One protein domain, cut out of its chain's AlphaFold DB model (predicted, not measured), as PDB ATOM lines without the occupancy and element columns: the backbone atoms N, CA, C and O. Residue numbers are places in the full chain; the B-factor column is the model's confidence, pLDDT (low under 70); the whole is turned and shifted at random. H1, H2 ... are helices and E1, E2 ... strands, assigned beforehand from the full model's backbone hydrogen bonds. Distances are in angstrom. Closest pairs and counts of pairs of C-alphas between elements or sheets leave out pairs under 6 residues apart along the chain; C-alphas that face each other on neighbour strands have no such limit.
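Overview. This is residues 24 to 107 of the 107 residues of a protein of Streptomyces sp. 94 (UniProt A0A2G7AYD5). A three-stranded antiparallel sheet has the short helix H1 packed closely on one face, and the longer H3 rises from the same face at the edge strand E1. H2 lies beyond H1, away from the sheet, and folds back through a long link into H3 as a helical hairpin; the sheet's other face has no named helix on it. The printed part has 84 residues, with three named helices and then three named strands, H1 H2 H3 E1 E2 E3, and the sheet order is E1 - E2 - E3. The class is mixed, helices and strands; the whole is compact, with a radius of gyration of the C-alphas of 12.1 A and spans of 39 by 30 by 18 A.

Arrangement. H1, residues 27 to 33, is on the sheet at a height of 4.6 A. Of its 7 C-alphas, 4 fall on E2, residues 86 to 93, and 2 on E1, residues 74 to 78; it is over E2, and only just not over E1. On the local plane it stands at 32 degrees to E2, only just slantwise to the strands. The closest C-alphas of H1 and E2 are those of Ser 27 and Ala 89, 5.2 A apart. H2, residues 37 to 45, only just touches H1, only at the corner by their link, with 3 pairs of C-alphas within 8 A; the closest are those of Ala 33 and Ala 40, 4.9 A. H3, residues 59 to 72, forms a hairpin with H2, at a shallow tilt of 27 degrees, opposite ways; the closest C-alphas are those of Arg 44 and Ala 59, 4.9 A. H3 touches H1 with residues 65 to 69 alone, about perpendicular at 85 degrees; the closest C-alphas are those of Lys 30 and Pro 66, 5.8 A. H3 stands up from the sheet at 46 degrees, on the same face as H1, only just over E1 with 3 C-alphas. With E3, residues 99 to 106, the strands form a meander, each the antiparallel neighbour of the one before. N 75 and O 89 are within hydrogen-bond range at 2.8 A between E1 and E2, as are N 92 and O 101 at 2.8 A between E2 and E3. In H1 and H2 every O i to N i+4 pair is within hydrogen-bond range; in H3, 7 of 10 are.

Along the chain. H1 begins at C-alpha 27, (50.636, 77.349, 107.036), and measures 9.9 A; H2 measures 12.2 A and H3 20.6 A. E1 measures 13.2 A, E2 23.3 A and E3 20.2 A, ending at C-alpha 106, (47.058, 77.444, 115.531).

Size, cuts and confidence. The two C-alphas farthest apart, those of Asp 53 and Arg 95, are 39.1 A apart. The printed part has no cut; the link from H2 to H3, residues 46 to 58, is long. No printed residue is under 70 in pLDDT.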
ATOM      1  N   HIS A  24      47.643  79.242  99.711       97.31
ATOM      2  CA  HIS A  24      48.440  80.465  99.857       97.31
ATOM      3  C   HIS A  24      48.251  81.184 101.190       97.31
ATOM      4  O   HIS A  24      49.184  81.833 101.638       97.31
ATOM      5  N   CYS A  25      47.102  81.010 101.847       96.31
ATOM      6  CA  CYS A  25      46.786  81.635 103.134       96.31
ATOM      7  C   CYS A  25      46.714  80.619 104.285       96.31
ATOM      8  O   CYS A  25      45.999  80.801 105.268       96.31
ATOM      9  N   SER A  26      47.404  79.484 104.163       95.81
ATOM     10  CA  SER A  26      47.476  78.496 105.238       95.81
ATOM     11  C   SER A  26      48.905  78.022 105.442       95.81
ATOM     12  O   SER A  26      49.613  77.724 104.482       95.81
ATOM     13  N   SER A  27      49.323  77.902 106.702       97.38
ATOM     14  CA  SER A  27      50.636  77.349 107.036       97.38
ATOM     15  C   SER A  27      50.752  75.907 106.528       97.38
ATOM     16  O   SER A  27      51.697  75.579 105.821       97.38
ATOM     17  N   ALA A  28      49.749  75.059 106.780       95.94
ATOM     18  CA  ALA A  28      49.735  73.671 106.310       95.94
ATOM     19  C   ALA A  28      49.796  73.554 104.775       95.94
ATOM     20  O   ALA A  28      50.558  72.747 104.248       95.94
ATOM     21  N   GLY A  29      49.033  74.378 104.047       95.50
ATOM     22  CA  GLY A  29      49.058  74.382 102.586       95.50
ATOM     23  C   GLY A  29      50.425  74.785 102.038       95.50
ATOM     24  O   GLY A  29      50.966  74.090 101.180       95.50
ATOM     25  N   LYS A  30      51.017  75.855 102.577       97.44
ATOM     26  CA  LYS A  30      52.380  76.282 102.233       97.44
ATOM     27  C   LYS A  30      53.424  75.208 102.543       97.44
ATOM     28  O   LYS A  30      54.309  74.975 101.722       97.44
ATOM     29  N   ALA A  31      53.289  74.513 103.674       97.44
ATOM     30  CA  ALA A  31      54.189  73.431 104.063       97.44
ATOM     31  C   ALA A  31      54.173  72.263 103.061       97.44
ATOM     32  O   ALA A  31      55.229  71.734 102.722       97.44
ATOM     33  N   ILE A  32      52.995  71.888 102.552       95.25
ATOM     34  CA  ILE A  32      52.861  70.826 101.542       95.25
ATOM     35  C   ILE A  32      53.351  71.321 100.173       95.25
ATOM     36  O   ILE A  32      54.139  70.640  99.525       95.25
ATOM     37  N   ALA A  33      52.971  72.533  99.756       95.75
ATOM     38  CA  ALA A  33      53.377  73.113  98.469       95.75
ATOM     39  C   ALA A  33      54.905  73.276  98.319       95.75
ATOM     40  O   ALA A  33      55.431  73.306  97.208       95.75
ATOM     41  N   ALA A  34      55.640  73.338  99.430       96.69
ATOM     42  CA  ALA A  34      57.101  73.301  99.454       96.69
ATOM     43  C   ALA A  34      57.711  71.999  98.910       96.69
ATOM     44  O   ALA A  34      58.860  72.007  98.469       96.69
ATOM     45  N   PHE A  35      56.960  70.901  98.904       94.56
ATOM     46  CA  PHE A  35      57.443  69.583  98.478       94.56
ATOM     47  C   PHE A  35      56.503  68.882  97.493       94.56
ATOM     48  O   PHE A  35      56.791  67.771  97.060       94.56
ATOM     49  N   ASP A  36      55.420  69.552  97.103       93.69
ATOM     50  CA  ASP A  36      54.506  69.146  96.043       93.69
ATOM     51  C   ASP A  36      54.472  70.240  94.953       93.69
ATOM     52  O   ASP A  36      53.719  71.218  95.059       93.69
ATOM     53  N   PRO A  37      55.309  70.111  93.902       93.06
ATOM     54  CA  PRO A  37      55.360  71.074  92.804       93.06
ATOM     55  C   PRO A  37      54.036  71.199  92.044       93.06
ATOM     56  O   PRO A  37      53.719  72.287  91.557       93.06
ATOM     57  N   ALA A  38      53.252  70.118  91.962       94.94
ATOM     58  CA  ALA A  38      51.959  70.126  91.290       94.94
ATOM     59  C   ALA A  38      50.949  70.967  92.078       94.94
ATOM     60  O   ALA A  38      50.266  71.809  91.495       94.94
ATOM     61  N   LEU A  39      50.914  70.829  93.409       93.81
ATOM     62  CA  LEU A  39      50.095  71.684  94.273       93.81
ATOM     63  C   LEU A  39      50.506  73.159  94.176       93.81
ATOM     64  O   LEU A  39      49.642  74.035  94.100       93.81
ATOM     65  N   ALA A  40      51.811  73.444  94.172       95.75
ATOM     66  CA  ALA A  40      52.312  74.809  94.034       95.75
ATOM     67  C   ALA A  40      51.899  75.428  92.686       95.75
ATOM     68  O   ALA A  40      51.374  76.544  92.653       95.75
ATOM     69  N   ALA A  41      52.066  74.688  91.587       96.50
ATOM     70  CA  ALA A  41      51.654  75.118  90.254       96.50
ATOM     71  C   ALA A  41      50.138  75.328  90.157       96.50
ATOM     72  O   ALA A  41      49.699  76.371  89.675       96.50
ATOM     73  N   ALA A  42      49.344  74.395  90.688       96.38
ATOM     74  CA  ALA A  42      47.891  74.506  90.718       96.38
ATOM     75  C   ALA A  42      47.427  75.738  91.507       96.38
ATOM     76  O   ALA A  42      46.512  76.440  91.076       96.38
ATOM     77  N   ARG A  43      48.074  76.050  92.642       96.19
ATOM     78  CA  ARG A  43      47.740  77.253  93.412       96.19
ATOM     79  C   ARG A  43      48.051  78.534  92.641       96.19
ATOM     80  O   ARG A  43      47.215  79.433  92.657       96.19
ATOM     81  N   ARG A  44      49.202  78.611  91.960       96.31
ATOM     82  CA  ARG A  44      49.556  79.766  91.115       96.31
ATOM     83  C   ARG A  44      48.570  79.952  89.967       96.31
ATOM     84  O   ARG A  44      48.074  81.056  89.783       96.31
ATOM     85  N   ALA A  45      48.244  78.872  89.257       96.69
ATOM     86  CA  ALA A  45      47.298  78.900  88.142       96.69
ATOM     87  C   ALA A  45      45.897  79.352  88.583       96.69
ATOM     88  O   ALA A  45      45.235  80.113  87.889       96.69
ATOM     89  N   ALA A  46      45.463  78.931  89.771       95.50
ATOM     90  CA  ALA A  46      44.177  79.325  90.332       95.50
ATOM     91  C   ALA A  46      44.185  80.716  91.006       95.50
ATOM     92  O   ALA A  46      43.173  81.107  91.592       95.50
ATOM     93  N   GLY A  47      45.309  81.441  90.992       96.00
ATOM     94  CA  GLY A  47      45.461  82.755  91.623       96.00
ATOM     95  C   GLY A  47      45.464  82.730  93.155       96.00
ATOM     96  O   GLY A  47      45.232  81.695  93.792       96.00
ATOM     97  N   CYS A  48      45.720  83.890  93.761       97.06
ATOM     98  CA  CYS A  48      45.782  84.065  95.213       97.06
ATOM     99  C   CYS A  48      44.831  85.194  95.650       97.06
ATOM    100  O   CYS A  48      45.271  86.315  95.875       97.06
ATOM    101  N   PRO A  49      43.511  84.945  95.731       95.06
ATOM    102  CA  PRO A  49      42.555  85.997  96.063       95.06
ATOM    103  C   PRO A  49      42.804  86.562  97.473       95.06
ATOM    104  O   PRO A  49      43.084  85.770  98.392       95.06
ATOM    105  N   PRO A  50      42.665  87.889  97.652       96.38
ATOM    106  CA  PRO A  50      42.840  88.547  98.941       96.38
ATOM    107  C   PRO A  50      41.774  88.094  99.943       96.38
ATOM    108  O   PRO A  50      40.643  87.762  99.577       96.38
ATOM    109  N   ARG A  51      42.138  88.070 101.228       95.31
ATOM    110  CA  ARG A  51      41.224  87.793 102.355       95.31
ATOM    111  C   ARG A  51      41.390  88.776 103.508       95.31
ATOM    112  O   ARG A  51      40.435  89.032 104.231       95.31
ATOM    113  N   THR A  52      42.602  89.278 103.671       96.56
ATOM    114  CA  THR A  52      43.059  90.247 104.663       96.56
ATOM    115  C   THR A  52      44.186  91.070 104.043       96.56
ATOM    116  O   THR A  52      44.744  90.677 103.014       96.56
ATOM    117  N   ASP A  53      44.587  92.147 104.709       97.06
ATOM    118  CA  ASP A  53      45.671  93.017 104.235       97.06
ATOM    119  C   ASP A  53      47.044  92.325 104.225       97.06
ATOM    120  O   ASP A  53      47.952  92.754 103.521       97.06
ATOM    121  N   THR A  54      47.201  91.221 104.966       96.94
ATOM    122  CA  THR A  54      48.437  90.420 104.976       96.94
ATOM    123  C   THR A  54      48.384  89.224 104.029       96.94
ATOM    124  O   THR A  54      49.308  88.412 104.007       96.94
ATOM    125  N   THR A  55      47.310  89.070 103.244       97.69
ATOM    126  CA  THR A  55      47.178  87.942 102.317       97.69
ATOM    127  C   THR A  55      48.236  88.005 101.221       97.69
ATOM    128  O   THR A  55      48.407  89.020 100.554       97.69
ATOM    129  N   ILE A  56      48.892  86.876 100.961       97.56
ATOM    130  CA  ILE A  56      49.720  86.686  99.765       97.56
ATOM    131  C   ILE A  56      48.810  86.777  98.533       97.56
ATOM    132  O   ILE A  56      47.978  85.895  98.342       97.56
ATOM    133  N   CYS A  57      48.936  87.820  97.710       97.19
ATOM    134  CA  CYS A  57      47.965  88.095  96.640       97.19
ATOM    135  C   CYS A  57      48.441  87.733  95.228       97.19
ATOM    136  O   CYS A  57      47.627  87.624  94.309       97.19
ATOM    137  N   THR A  58      49.740  87.510  95.030       96.31
ATOM    138  CA  THR A  58      50.295  87.217  93.704       96.31
ATOM    139  C   THR A  58      50.921  85.830  93.640       96.31
ATOM    140  O   THR A  58      51.321  85.247  94.649       96.31
ATOM    141  N   ALA A  59      51.011  85.282  92.425       94.75
ATOM    142  CA  ALA A  59      51.713  84.025  92.197       94.75
ATOM    143  C   ALA A  59      53.199  84.135  92.578       94.75
ATOM    144  O   ALA A  59      53.716  83.211  93.199       94.75
ATOM    145  N   SER A  60      53.844  85.265  92.265       94.56
ATOM    146  CA  SER A  60      55.251  85.533  92.596       94.56
ATOM    147  C   SER A  60      55.487  85.558  94.109       94.56
ATOM    148  O   SER A  60      56.370  84.865  94.616       94.56
ATOM    149  N   ASP A  61      54.637  86.263  94.860       95.62
ATOM    150  CA  ASP A  61      54.735  86.300  96.324       95.62
ATOM    151  C   ASP A  61      54.478  84.916  96.924       95.62
ATOM    152  O   ASP A  61      55.146  84.496  97.874       95.62
ATOM    153  N   PHE A  62      53.539  84.163  96.341       97.38
ATOM    154  CA  PHE A  62      53.283  82.798  96.770       97.38
ATOM    155  C   PHE A  62      54.487  81.887  96.554       97.38
ATOM    156  O   PHE A  62      54.670  80.998  97.372       97.38
ATOM    157  N   GLU A  63      55.341  82.093  95.549       96.12
ATOM    158  CA  GLU A  63      56.545  81.268  95.351       96.12
ATOM    159  C   GLU A  63      57.568  81.403  96.479       96.12
ATOM    160  O   GLU A  63      58.257  80.429  96.815       96.12
ATOM    161  N   GLN A  64      57.615  82.574  97.114       96.94
ATOM    162  CA  GLN A  64      58.517  82.834  98.230       96.94
ATOM    163  C   GLN A  64      58.184  81.963  99.442       96.94
ATOM    164  O   GLN A  64      59.087  81.523 100.154       96.94
ATOM    165  N   ALA A  65      56.906  81.641  99.654       96.50
ATOM    166  CA  ALA A  65      56.477  80.833 100.789       96.50
ATOM    167  C   ALA A  65      57.015  79.382 100.737       96.50
ATOM    168  O   ALA A  65      57.752  79.000 101.646       96.50
ATOM    169  N   PRO A  66      56.746  78.563  99.699       96.44
ATOM    170  CA  PRO A  66      57.373  77.259  99.495       96.44
ATOM    171  C   PRO A  66      58.906  77.301  99.531       96.44
ATOM    172  O   PRO A  66      59.528  76.385 100.069       96.44
ATOM    173  N   ALA A  67      59.531  78.348  98.975       97.06
ATOM    174  CA  ALA A  67      60.983  78.509  99.015       97.06
ATOM    175  C   ALA A  67      61.504  78.711 100.447       97.06
ATOM    176  O   ALA A  67      62.474  78.063 100.838       97.06
ATOM    177  N   GLN A  68      60.833  79.545 101.244       97.19
ATOM    178  CA  GLN A  68      61.163  79.746 102.653       97.19
ATOM    179  C   GLN A  68      61.019  78.449 103.449       97.19
ATOM    180  O   GLN A  68      61.938  78.085 104.171       97.19
ATOM    181  N   VAL A  69      59.928  77.704 103.253       97.56
ATOM    182  CA  VAL A  69      59.709  76.415 103.930       97.56
ATOM    183  C   VAL A  69      60.827  75.420 103.627       97.56
ATOM    184  O   VAL A  69      61.277  74.714 104.526       97.56
ATOM    185  N   ARG A  70      61.297  75.351 102.374       96.00
ATOM    186  CA  ARG A  70      62.423  74.478 102.004       96.00
ATOM    187  C   ARG A  70      63.710  74.837 102.751       96.00
ATOM    188  O   ARG A  70      64.492  73.937 103.031       96.00
ATOM    189  N   ARG A  71      63.911  76.115 103.098       97.44
ATOM    190  CA  ARG A  71      65.068  76.584 103.878       97.44
ATOM    191  C   ARG A  71      64.908  76.370 105.382       97.44
ATOM    192  O   ARG A  71      65.876  76.019 106.041       97.44
ATOM    193  N   THR A  72      63.719  76.608 105.932       97.38
ATOM    194  CA  THR A  72      63.501  76.657 107.389       97.38
ATOM    195  C   THR A  72      62.902  75.382 107.975       97.38
ATOM    196  O   THR A  72      62.944  75.187 109.186       97.38
ATOM    197  N   GLY A  73      62.304  74.526 107.146       96.38
ATOM    198  CA  GLY A  73      61.596  73.320 107.578       96.38
ATOM    199  C   GLY A  73      60.162  73.555 108.067       96.38
ATOM    200  O   GLY A  73      59.467  72.583 108.367       96.38
ATOM    201  N   TYR A  74      59.683  74.803 108.110       97.81
ATOM    202  CA  TYR A  74      58.328  75.139 108.553       97.81
ATOM    203  C   TYR A  74      57.717  76.303 107.767       97.81
ATOM    204  O   TYR A  74      58.411  77.164 107.230       97.81
ATOM    205  N   ALA A  75      56.389  76.336 107.726       98.06
ATOM    206  CA  ALA A  75      55.579  77.399 107.154       98.06
ATOM    207  C   ALA A  75      54.884  78.195 108.255       98.06
ATOM    208  O   ALA A  75      54.403  77.618 109.229       98.06
ATOM    209  N   THR A  76      54.734  79.496 108.057       97.56
ATOM    210  CA  THR A  76      53.921  80.367 108.914       97.56
ATOM    211  C   THR A  76      52.681  80.835 108.162       97.56
ATOM    212  O   THR A  76      52.650  80.813 106.935       97.56
ATOM    213  N   ASN A  77      51.641  81.221 108.889       96.69
ATOM    214  CA  ASN A  77      50.523  82.035 108.418       96.69
ATOM    215  C   ASN A  77      50.273  83.087 109.496       96.69
ATOM    216  O   ASN A  77      49.979  82.708 110.628       96.69
ATOM    217  N   LEU A  78      50.409  84.367 109.149       96.88
ATOM    218  CA  LEU A  78      50.280  85.491 110.081       96.88
ATOM    219  C   LEU A  78      49.196  86.444 109.576       96.88
ATOM    220  O   LEU A  78      49.447  87.417 108.867       96.88
ATOM    221  N   GLY A  79      47.952  86.113 109.898       96.06
ATOM    222  CA  GLY A  79      46.787  86.914 109.549       96.06
ATOM    223  C   GLY A  79      46.282  86.741 108.116       96.06
ATOM    224  O   GLY A  79      45.290  87.368 107.769       96.06
ATOM    225  N   GLU A  80      46.897  85.901 107.274       96.75
ATOM    226  CA  GLU A  80      46.566  85.844 105.835       96.75
ATOM    227  C   GLU A  80      45.176  85.251 105.574       96.75
ATOM    228  O   GLU A  80      44.517  85.576 104.594       96.75
ATOM    229  N   ALA A  81      44.722  84.316 106.413       93.94
ATOM    230  CA  ALA A  81      43.387  83.730 106.267       93.94
ATOM    231  C   ALA A  81      42.304  84.497 107.028       93.94
ATOM    232  O   ALA A  81      41.152  84.502 106.588       93.94
ATOM    233  N   ILE A  82      42.649  85.006 108.212       94.19
ATOM    234  CA  ILE A  82      41.758  85.643 109.187       94.19
ATOM    235  C   ILE A  82      42.619  86.636 109.969       94.19
ATOM    236  O   ILE A  82      43.671  86.241 110.471       94.19
ATOM    237  N   VAL A  83      42.169  87.887 110.095       96.00
ATOM    238  CA  VAL A  83      42.866  88.928 110.866       96.00
ATOM    239  C   VAL A  83      43.104  88.446 112.300       96.00
ATOM    240  O   VAL A  83      42.206  87.889 112.927       96.00
ATOM    241  N   GLY A  84      44.332  88.615 112.796       94.75
ATOM    242  CA  GLY A  84      44.744  88.167 114.132       94.75
ATOM    243  C   GLY A  84      45.019  86.664 114.268       94.75
ATOM    244  O   GLY A  84      45.549  86.243 115.289       94.75
ATOM    245  N   GLY A  85      44.715  85.844 113.257       94.62
ATOM    246  CA  GLY A  85      45.002  84.412 113.295       94.62
ATOM    247  C   GLY A  85      46.464  84.109 112.982       94.62
ATOM    248  O   GLY A  85      46.963  84.515 111.931       94.62
ATOM    249  N   ALA A  86      47.131  83.326 113.826       96.31
ATOM    250  CA  ALA A  86      48.486  82.850 113.574       96.31
ATOM    251  C   ALA A  86      48.545  81.320 113.541       96.31
ATOM    252  O   ALA A  86      47.810  80.616 114.235       96.31
ATOM    253  N   ALA A  87      49.413  80.788 112.687       97.31
ATOM    254  CA  ALA A  87      49.689  79.363 112.649       97.31
ATOM    255  C   ALA A  87      51.110  79.077 112.169       97.31
ATOM    256  O   ALA A  87      51.625  79.749 111.275       97.31
ATOM    257  N   VAL A  88      51.695  78.000 112.685       98.19
ATOM    258  CA  VAL A  88      52.935  77.402 112.176       98.19
ATOM    259  C   VAL A  88      52.654  75.965 111.766       98.19
ATOM    260  O   VAL A  88      51.833  75.296 112.392       98.19
ATOM    261  N   ALA A  89      53.275  75.491 110.692       98.12
ATOM    262  CA  ALA A  89      53.122  74.118 110.239       98.12
ATOM    263  C   ALA A  89      54.433  73.528 109.737       98.12
ATOM    264  O   ALA A  89      55.217  74.209 109.083       98.12
ATOM    265  N   ALA A  90      54.620  72.238 109.977       97.19
ATOM    266  CA  ALA A  90      55.711  71.450 109.423       97.19
ATOM    267  C   ALA A  90      55.147  70.292 108.596       97.19
ATOM    268  O   ALA A  90      54.030  69.820 108.831       97.19
ATOM    269  N   ARG A  91      55.923  69.831 107.613       94.94
ATOM    270  CA  ARG A  91      55.565  68.653 106.816       94.94
ATOM    271  C   ARG A  91      55.650  67.385 107.666       94.94
ATOM    272  O   ARG A  91      56.586  67.221 108.442       94.94
ATOM    273  N   ALA A  92      54.720  66.470 107.451       94.50
ATOM    274  CA  ALA A  92      54.820  65.092 107.902       94.50
ATOM    275  C   ALA A  92      55.269  64.229 106.720       94.50
ATOM    276  O   ALA A  92      54.710  64.320 105.621       94.50
ATOM    277  N   LEU A  93      56.308  63.430 106.955       92.12
ATOM    278  CA  LEU A  93      56.895  62.548 105.956       92.12
ATOM    279  C   LEU A  93      56.365  61.127 106.136       92.12
ATOM    280  O   LEU A  93      56.167  60.671 107.262       92.12
ATOM    281  N   ASP A  94      56.159  60.425 105.027       91.81
ATOM    282  CA  ASP A  94      55.977  58.977 105.055       91.81
ATOM    283  C   ASP A  94      57.320  58.240 105.236       91.81
ATOM    284  O   ASP A  94      58.393  58.844 105.304       91.81
ATOM    285  N   ARG A  95      57.269  56.902 105.286       93.94
ATOM    286  CA  ARG A  95      58.464  56.050 105.441       93.94
ATOM    287  C   ARG A  95      59.469  56.163 104.286       93.94
ATOM    288  O   ARG A  95      60.610  55.755 104.458       93.94
ATOM    289  N   SER A  96      59.063  56.696 103.135       92.06
ATOM    290  CA  SER A  96      59.930  56.938 101.975       92.06
ATOM    291  C   SER A  96      60.531  58.349 101.952       92.06
ATOM    292  O   SER A  96      61.265  58.691 101.028       92.06
ATOM    293  N   GLY A  97      60.223  59.185 102.950       85.44
ATOM    294  CA  GLY A  97      60.678  60.573 103.011       85.44
ATOM    295  C   GLY A  97      59.848  61.543 102.165       85.44
ATOM    296  O   GLY A  97      60.234  62.705 102.017       85.44
ATOM    297  N   ARG A  98      58.698  61.116 101.620       85.62
ATOM    298  CA  ARG A  98      57.795  61.989 100.853       85.62
ATOM    299  C   ARG A  98      56.873  62.756 101.794       85.62
ATOM    300  O   ARG A  98      56.311  62.185 102.724       85.62
ATOM    301  N   ALA A  99      56.681  64.049 101.536       86.00
ATOM    302  CA  ALA A  99      55.719  64.859 102.280       86.00
ATOM    303  C   ALA A  99      54.287  64.432 101.923       86.00
ATOM    304  O   ALA A  99      53.838  64.658 100.802       86.00
ATOM    305  N   CYS A 100      53.582  63.807 102.866       89.31
ATOM    306  CA  CYS A 100      52.229  63.277 102.657       89.31
ATOM    307  C   CYS A 100      51.153  64.055 103.428       89.31
ATOM    308  O   CYS A 100      49.971  63.992 103.090       89.31
ATOM    309  N   ALA A 101      51.555  64.809 104.452       93.38
ATOM    310  CA  ALA A 101      50.670  65.642 105.253       93.38
ATOM    311  C   ALA A 101      51.435  66.829 105.861       93.38
ATOM    312  O   ALA A 101      52.635  67.006 105.640       93.38
ATOM    313  N   ALA A 102      50.736  67.646 106.644       95.50
ATOM    314  CA  ALA A 102      51.335  68.670 107.487       95.50
ATOM    315  C   ALA A 102      50.664  68.677 108.862       95.50
ATOM    316  O   ALA A 102      49.460  68.431 108.973       95.50
ATOM    317  N   VAL A 103      51.447  68.983 109.894       96.00
ATOM    318  CA  VAL A 103      50.976  69.214 111.263       96.00
ATOM    319  C   VAL A 103      51.075  70.703 111.537       96.00
ATOM    320  O   VAL A 103      52.088  71.315 111.200       96.00
ATOM    321  N   SER A 104      50.033  71.290 112.123       95.75
ATOM    322  CA  SER A 104      49.984  72.725 112.400       95.75
ATOM    323  C   SER A 104      49.538  73.033 113.819       95.75
ATOM    324  O   SER A 104      48.567  72.446 114.296       95.75
ATOM    325  N   LEU A 105      50.184  74.023 114.426       96.75
ATOM    326  CA  LEU A 105      49.729  74.690 115.641       96.75
ATOM    327  C   LEU A 105      49.050  75.998 115.237       96.75
ATOM    328  O   LEU A 105      49.568  76.721 114.383       96.75
ATOM    329  N   VAL A 106      47.884  76.266 115.816       93.75
ATOM    330  CA  VAL A 106      47.058  77.444 115.531       93.75
ATOM    331  C   VAL A 106      46.735  78.106 116.862       93.75
ATOM    332  O   VAL A 106      46.372  77.400 117.803       93.75
ATOM    333  N   THR A 107      46.892  79.424 116.925       90.62
ATOM    334  CA  THR A 107      46.506  80.255 118.075       90.62
ATOM    335  C   THR A 107      45.100  80.801 117.905       90.62
ATOM    336  O   THR A 107      44.779  81.188 116.755       90.62
TER     337      THR A 107